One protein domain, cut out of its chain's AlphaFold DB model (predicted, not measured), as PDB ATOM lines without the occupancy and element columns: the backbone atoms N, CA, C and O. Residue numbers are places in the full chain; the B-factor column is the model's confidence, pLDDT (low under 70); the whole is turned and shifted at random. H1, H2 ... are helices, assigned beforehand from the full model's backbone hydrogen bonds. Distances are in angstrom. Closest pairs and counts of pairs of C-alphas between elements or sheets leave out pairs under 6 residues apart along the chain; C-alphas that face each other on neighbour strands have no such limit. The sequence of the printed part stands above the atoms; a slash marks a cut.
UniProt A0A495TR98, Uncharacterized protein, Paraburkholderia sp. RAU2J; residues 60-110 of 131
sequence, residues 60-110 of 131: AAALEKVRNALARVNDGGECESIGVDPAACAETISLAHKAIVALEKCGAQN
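What this domain is: This is residues 60 to 110 of the 131 residues of an uncharacterized protein of Paraburkholderia sp. RAU2J (UniProt A0A495TR98). Two helices, H1 and the longer H3, lie side by side and run opposite ways at a shallow tilt, and the chain folds back between them through the short helix H2 at one end. H3 runs along most of the longest axis, and H2 packs on its first residues, 86 to 90. The printed part has 51 residues with three named helices, in the order H1, H2, H3, and no named strand; its class is all helix. It is only just loose, close to compact, with a radius of gyration of the C-alphas of 12.2 A. The C-alphas span 39 by 17 by 10 A, only just a rod.

Where its parts are: The printed part begins with H1, residues 60 to 75, which runs from C-alpha 60 at (-6.263, 27.516, 7.956) to C-alpha 75 at (6.444, 14.130, 20.757), 22.5 A from first to last C-alpha. H2 follows with residues 78 to 82, five residues and 6.4 A from first to last C-alpha. H3, residues 86 to 110, is the longest helix with 25 residues; it begins at C-alpha 86 at (19.972, 16.721, 13.474) and ends at C-alpha 110 at (-9.255, 36.058, 5.338), 36.0 A away.

How they stand to each other: H1 and H3 touch, with 14 pairs of C-alphas within 8 A. Their closest C-alphas are those of Leu 63 and Leu 103, 5.8 A apart. Their lines stand at a shallow tilt of 29 degrees, and they run opposite ways, with their centres 9.9 A apart. H1 and H2 are close but not clearly touching; their closest C-alphas, those of Val 73 and Cys 79, are 7.2 A apart. H2 touches H3, which touches it with residues 86 to 90 alone; the closest C-alphas of the two are those of Cys 79 and Pro 86, 5.1 A apart. In H1, H2 and H3 every O i to N i+4 pair is within hydrogen-bond range.

The domain as a whole: The two C-alphas farthest apart are those of Val 84 and Asn 110, at 39.6 A, while the first and last printed C-alphas, those of Ala 60 and Asn 110, are 9.4 A apart. The printed part has no cut. The links from H1 to H2, of two residues, and from H2 to H3, of three residues, are both tight. The mean pLDDT of the printed part is 86.9. Confidence in the model is low, under 70, at residues 82 to 84, of which 82 belongs to H2, and at residues 108 to 110, which belong to H3.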
ATOM      1  N   ALA A  60      -5.978  28.012   6.610       91.56
ATOM      2  CA  ALA A  60      -6.263  27.516   7.956       91.56
ATOM      3  C   ALA A  60      -6.007  26.005   8.077       91.56
ATOM      4  O   ALA A  60      -5.366  25.563   9.027       91.56
ATOM      5  N   ALA A  61      -6.446  25.215   7.092       92.75
ATOM      6  CA  ALA A  61      -6.184  23.777   7.069       92.75
ATOM      7  C   ALA A  61      -4.684  23.469   6.921       92.75
ATOM      8  O   ALA A  61      -4.157  22.614   7.632       92.75
ATOM      9  N   ALA A  62      -3.978  24.206   6.054       94.50
ATOM     10  CA  ALA A  62      -2.527  24.096   5.919       94.50
ATOM     11  C   ALA A  62      -1.800  24.424   7.235       94.50
ATOM     12  O   ALA A  62      -0.879  23.708   7.623       94.50
ATOM     13  N   LEU A  63      -2.235  25.467   7.949       95.19
ATOM     14  CA  LEU A  63      -1.668  25.869   9.237       95.19
ATOM     15  C   LEU A  63      -1.798  24.768  10.290       95.19
ATOM     16  O   LEU A  63      -0.807  24.408  10.927       95.19
ATOM     17  N   GLU A  64      -2.991  24.194  10.431       95.94
ATOM     18  CA  GLU A  64      -3.218  23.079  11.354       95.94
ATOM     19  C   GLU A  64      -2.366  21.863  10.979       95.94
ATOM     20  O   GLU A  64      -1.823  21.180  11.850       95.94
ATOM     21  N   LYS A  65      -2.160  21.624   9.678       95.44
ATOM     22  CA  LYS A  65      -1.310  20.530   9.210       95.44
ATOM     23  C   LYS A  65       0.156  20.714   9.594       95.44
ATOM     24  O   LYS A  65       0.769  19.761  10.075       95.44
ATOM     25  N   VAL A  66       0.701  21.921   9.431       95.19
ATOM     26  CA  VAL A  66       2.088  22.231   9.818       95.19
ATOM     27  C   VAL A  66       2.262  22.155  11.335       95.19
ATOM     28  O   VAL A  66       3.233  21.564  11.805       95.19
ATOM     29  N   ARG A  67       1.304  22.676  12.114       96.06
ATOM     30  CA  ARG A  67       1.334  22.585  13.583       96.06
ATOM     31  C   ARG A  67       1.312  21.140  14.071       96.06
ATOM     32  O   ARG A  67       2.108  20.779  14.930       96.06
ATOM     33  N   ASN A  68       0.451  20.302  13.495       95.69
ATOM     34  CA  ASN A  68       0.394  18.882  13.835       95.69
ATOM     35  C   ASN A  68       1.702  18.161  13.459       95.69
ATOM     36  O   ASN A  68       2.227  17.377  14.246       95.69
ATOM     37  N   ALA A  69       2.284  18.469  12.295       92.50
ATOM     38  CA  ALA A  69       3.581  17.917  11.911       92.50
ATOM     39  C   ALA A  69       4.686  18.266  12.925       92.50
ATOM     40  O   ALA A  69       5.439  17.377  13.313       92.50
ATOM     41  N   LEU A  70       4.742  19.514  13.401       93.00
ATOM     42  CA  LEU A  70       5.687  19.928  14.445       93.00
ATOM     43  C   LEU A  70       5.412  19.259  15.793       93.00
ATOM     44  O   LEU A  70       6.353  18.796  16.429       93.00
ATOM     45  N   ALA A  71       4.148  19.157  16.208       93.56
ATOM     46  CA  ALA A  71       3.783  18.471  17.447       93.56
ATOM     47  C   ALA A  71       4.282  17.020  17.445       93.56
ATOM     48  O   ALA A  71       4.907  16.583  18.400       93.56
ATOM     49  N   ARG A  72       4.130  16.306  16.324       89.88
ATOM     50  CA  ARG A  72       4.642  14.934  16.177       89.88
ATOM     51  C   ARG A  72       6.165  14.838  16.255       89.88
ATOM     52  O   ARG A  72       6.675  13.833  16.737       89.88
ATOM     53  N   VAL A  73       6.885  15.842  15.751       87.94
ATOM     54  CA  VAL A  73       8.350  15.909  15.879       87.94
ATOM     55  C   VAL A  73       8.741  16.165  17.333       87.94
ATOM     56  O   VAL A  73       9.651  15.523  17.840       87.94
ATOM     57  N   ASN A  74       8.026  17.038  18.034       87.62
ATOM     58  CA  ASN A  74       8.256  17.278  19.454       87.62
ATOM     59  C   ASN A  74       7.971  16.021  20.300       87.62
ATOM     60  O   ASN A  74       8.802  15.607  21.101       87.62
ATOM     61  N   ASP A  75       6.844  15.353  20.051       88.50
ATOM     62  CA  ASP A  75       6.444  14.130  20.757       88.50
ATOM     63  C   ASP A  75       7.389  12.948  20.478       88.50
ATOM     64  O   ASP A  75       7.510  12.036  21.294       88.50
ATOM     65  N   GLY A  76       8.074  12.959  19.330       82.75
ATOM     66  CA  GLY A  76       9.068  11.954  18.950       82.75
ATOM     67  C   GLY A  76      10.452  12.148  19.581       82.75
ATOM     68  O   GLY A  76      11.351  11.367  19.275       82.75
ATOM     69  N   GLY A  77      10.641  13.161  20.433       82.88
ATOM     70  CA  GLY A  77      11.935  13.483  21.047       82.88
ATOM     71  C   GLY A  77      12.781  14.474  20.242       82.88
ATOM     72  O   GLY A  77      14.006  14.470  20.348       82.88
ATOM     73  N   GLU A  78      12.140  15.325  19.441       82.19
ATOM     74  CA  GLU A  78      12.790  16.399  18.684       82.19
ATOM     75  C   GLU A  78      13.828  15.894  17.661       82.19
ATOM     76  O   GLU A  78      13.940  14.705  17.353       82.19
ATOM     77  N   CYS A  79      14.594  16.811  17.072       85.44
ATOM     78  CA  CYS A  79      15.561  16.470  16.030       85.44
ATOM     79  C   CYS A  79      16.692  15.548  16.495       85.44
ATOM     80  O   CYS A  79      17.228  14.801  15.677       85.44
ATOM     81  N   GLU A  80      17.040  15.580  17.781       78.69
ATOM     82  CA  GLU A  80      18.109  14.758  18.357       78.69
ATOM     83  C   GLU A  80      17.715  13.283  18.505       78.69
ATOM     84  O   GLU A  80      18.587  12.418  18.447       78.69
ATOM     85  N   SER A  81      16.419  12.976  18.632       74.62
ATOM     86  CA  SER A  81      15.955  11.597  18.856       74.62
ATOM     87  C   SER A  81      15.451  10.891  17.594       74.62
ATOM     88  O   SER A  81      15.319   9.668  17.592       74.62
ATOM     89  N   ILE A  82      15.140  11.634  16.521       66.69
ATOM     90  CA  ILE A  82      14.380  11.117  15.362       66.69
ATOM     91  C   ILE A  82      15.242  11.006  14.089       66.69
ATOM     92  O   ILE A  82      14.868  10.308  13.144       66.69
ATOM     93  N   GLY A  83      16.389  11.689  14.026       64.94
ATOM     94  CA  GLY A  83      17.139  11.886  12.783       64.94
ATOM     95  C   GLY A  83      18.569  11.354  12.799       64.94
ATOM     96  O   GLY A  83      19.286  11.477  13.782       64.94
ATOM     97  N   VAL A  84      19.011  10.839  11.645       67.81
ATOM     98  CA  VAL A  84      20.436  10.572  11.356       67.81
ATOM     99  C   VAL A  84      21.219  11.886  11.183       67.81
ATOM    100  O   VAL A  84      22.425  11.917  11.405       67.81
ATOM    101  N   ASP A  85      20.527  12.976  10.823       84.88
ATOM    102  CA  ASP A  85      21.086  14.320  10.662       84.88
ATOM    103  C   ASP A  85      20.248  15.357  11.447       84.88
ATOM    104  O   ASP A  85      19.192  15.802  10.972       84.88
ATOM    105  N   PRO A  86      20.690  15.748  12.656       84.56
ATOM    106  CA  PRO A  86      19.972  16.721  13.474       84.56
ATOM    107  C   PRO A  86      19.968  18.129  12.857       84.56
ATOM    108  O   PRO A  86      19.024  18.885  13.086       84.56
ATOM    109  N   ALA A  87      20.963  18.484  12.035       85.81
ATOM    110  CA  ALA A  87      21.039  19.801  11.404       85.81
ATOM    111  C   ALA A  87      19.994  19.947  10.288       85.81
ATOM    112  O   ALA A  87      19.282  20.952  10.227       85.81
ATOM    113  N   ALA A  88      19.828  18.918   9.454       85.12
ATOM    114  CA  ALA A  88      18.788  18.900   8.423       85.12
ATOM    115  C   ALA A  88      17.370  18.945   9.027       85.12
ATOM    116  O   ALA A  88      16.468  19.615   8.504       85.12
ATOM    117  N   CYS A  89      17.171  18.267  10.161       88.69
ATOM    118  CA  CYS A  89      15.916  18.341  10.900       88.69
ATOM    119  C   CYS A  89      15.670  19.752  11.459       88.69
ATOM    120  O   CYS A  89      14.586  20.306  11.257       88.69
ATOM    121  N   ALA A  90      16.676  20.371  12.086       88.69
ATOM    122  CA  ALA A  90      16.559  21.719  12.638       88.69
ATOM    123  C   ALA A  90      16.212  22.761  11.558       88.69
ATOM    124  O   ALA A  90      15.346  23.615  11.773       88.69
ATOM    125  N   GLU A  91      16.803  22.646  10.365       88.69
ATOM    126  CA  GLU A  91      16.446  23.490   9.218       88.69
ATOM    127  C   GLU A  91      14.987  23.295   8.784       88.69
ATOM    128  O   GLU A  91      14.284  24.267   8.496       88.69
ATOM    129  N   THR A  92      14.492  22.057   8.801       89.69
ATOM    130  CA  THR A  92      13.090  21.754   8.475       89.69
ATOM    131  C   THR A  92      12.129  22.343   9.513       89.69
ATOM    132  O   THR A  92      11.097  22.908   9.142       89.69
ATOM    133  N   ILE A  93      12.474  22.292  10.805       91.62
ATOM    134  CA  ILE A  93      11.695  22.933  11.879       91.62
ATOM    135  C   ILE A  93      11.685  24.457  11.711       91.62
ATOM    136  O   ILE A  93      10.626  25.085  11.774       91.62
ATOM    137  N   SER A  94      12.846  25.062  11.449       91.94
ATOM    138  CA  SER A  94      12.975  26.503  11.186       91.94
ATOM    139  C   SER A  94      12.094  26.941  10.010       91.94
ATOM    140  O   SER A  94      11.364  27.940  10.077       91.94
ATOM    141  N   LEU A  95      12.094  26.142   8.944       92.50
ATOM    142  CA  LEU A  95      11.255  26.345   7.774       92.50
ATOM    143  C   LEU A  95       9.757  26.211   8.105       92.50
ATOM    144  O   LEU A  95       8.962  27.059   7.687       92.50
ATOM    145  N   ALA A  96       9.371  25.213   8.903       93.75
ATOM    146  CA  ALA A  96       7.994  25.020   9.356       93.75
ATOM    147  C   ALA A  96       7.493  26.195  10.215       93.75
ATOM    148  O   ALA A  96       6.379  26.681  10.004       93.75
ATOM    149  N   HIS A  97       8.321  26.732  11.114       94.69
ATOM    150  CA  HIS A  97       7.979  27.930  11.888       94.69
ATOM    151  C   HIS A  97       7.751  29.154  10.993       94.69
ATOM    152  O   HIS A  97       6.769  29.881  11.171       94.69
ATOM    153  N   LYS A  98       8.598  29.367   9.977       94.25
ATOM    154  CA  LYS A  98       8.373  30.431   8.984       94.25
ATOM    155  C   LYS A  98       7.068  30.237   8.209       94.25
ATOM    156  O   LYS A  98       6.361  31.219   7.969       94.25
ATOM    157  N   ALA A  99       6.733  28.999   7.846       94.06
ATOM    158  CA  ALA A  99       5.468  28.677   7.194       94.06
ATOM    159  C   ALA A  99       4.264  29.002   8.095       94.06
ATOM    160  O   ALA A  99       3.315  29.621   7.616       94.06
ATOM    161  N   ILE A 100       4.317  28.679   9.393       94.88
ATOM    162  CA  ILE A 100       3.258  29.030  10.357       94.88
ATOM    163  C   ILE A 100       3.035  30.540  10.390       94.88
ATOM    164  O   ILE A 100       1.911  30.986  10.180       94.88
ATOM    165  N   VAL A 101       4.096  31.333  10.564       94.44
ATOM    166  CA  VAL A 101       3.984  32.802  10.621       94.44
ATOM    167  C   VAL A 101       3.372  33.368   9.333       94.44
ATOM    168  O   VAL A 101       2.583  34.315   9.372       94.44
ATOM    169  N   ALA A 102       3.720  32.801   8.175       92.31
ATOM    170  CA  ALA A 102       3.133  33.197   6.901       92.31
ATOM    171  C   ALA A 102       1.640  32.822   6.808       92.31
ATOM    172  O   ALA A 102       0.824  33.650   6.396       92.31
ATOM    173  N   LEU A 103       1.270  31.612   7.235       92.44
ATOM    174  CA  LEU A 103      -0.109  31.122   7.213       92.44
ATOM    175  C   LEU A 103      -1.012  31.841   8.226       92.44
ATOM    176  O   LEU A 103      -2.174  32.105   7.922       92.44
ATOM    177  N   GLU A 104      -0.496  32.226   9.391       92.06
ATOM    178  CA  GLU A 104      -1.229  33.023  10.385       92.06
ATOM    179  C   GLU A 104      -1.587  34.402   9.830       92.06
ATOM    180  O   GLU A 104      -2.742  34.833   9.905       92.06
ATOM    181  N   LYS A 105      -0.620  35.065   9.182       88.50
ATOM    182  CA  LYS A 105      -0.857  36.337   8.487       88.50
ATOM    183  C   LYS A 105      -1.884  36.166   7.373       88.50
ATOM    184  O   LYS A 105      -2.759  37.014   7.215       88.50
ATOM    185  N   CYS A 106      -1.819  35.070   6.622       84.88
ATOM    186  CA  CYS A 106      -2.829  34.744   5.621       84.88
ATOM    187  C   CYS A 106      -4.228  34.578   6.220       84.88
ATOM    188  O   CYS A 106      -5.186  35.160   5.715       84.88
ATOM    189  N   GLY A 107      -4.365  33.788   7.284       78.31
ATOM    190  CA  GLY A 107      -5.649  33.496   7.917       78.31
ATOM    191  C   GLY A 107      -6.323  34.745   8.490       78.31
ATOM    192  O   GLY A 107      -7.512  34.954   8.255       78.31
ATOM    193  N   ALA A 108      -5.560  35.621   9.152       69.44
ATOM    194  CA  ALA A 108      -6.070  36.877   9.709       69.44
ATOM    195  C   ALA A 108      -6.657  37.815   8.637       69.44
ATOM    196  O   ALA A 108      -7.652  38.491   8.880       69.44
ATOM    197  N   GLN A 109      -6.076  37.816   7.435       64.88
ATOM    198  CA  GLN A 109      -6.534  38.630   6.304       64.88
ATOM    199  C   GLN A 109      -7.768  38.033   5.599       64.88
ATOM    200  O   GLN A 109      -8.452  38.733   4.858       64.88
ATOM    201  N   ASN A 110      -8.077  36.757   5.857       60.62
ATOM    202  CA  ASN A 110      -9.255  36.058   5.338       60.62
ATOM    203  C   ASN A 110     -10.422  36.003   6.339       60.62
ATOM    204  O   ASN A 110     -11.504  35.524   5.990       60.62
TER     205      ASN A 110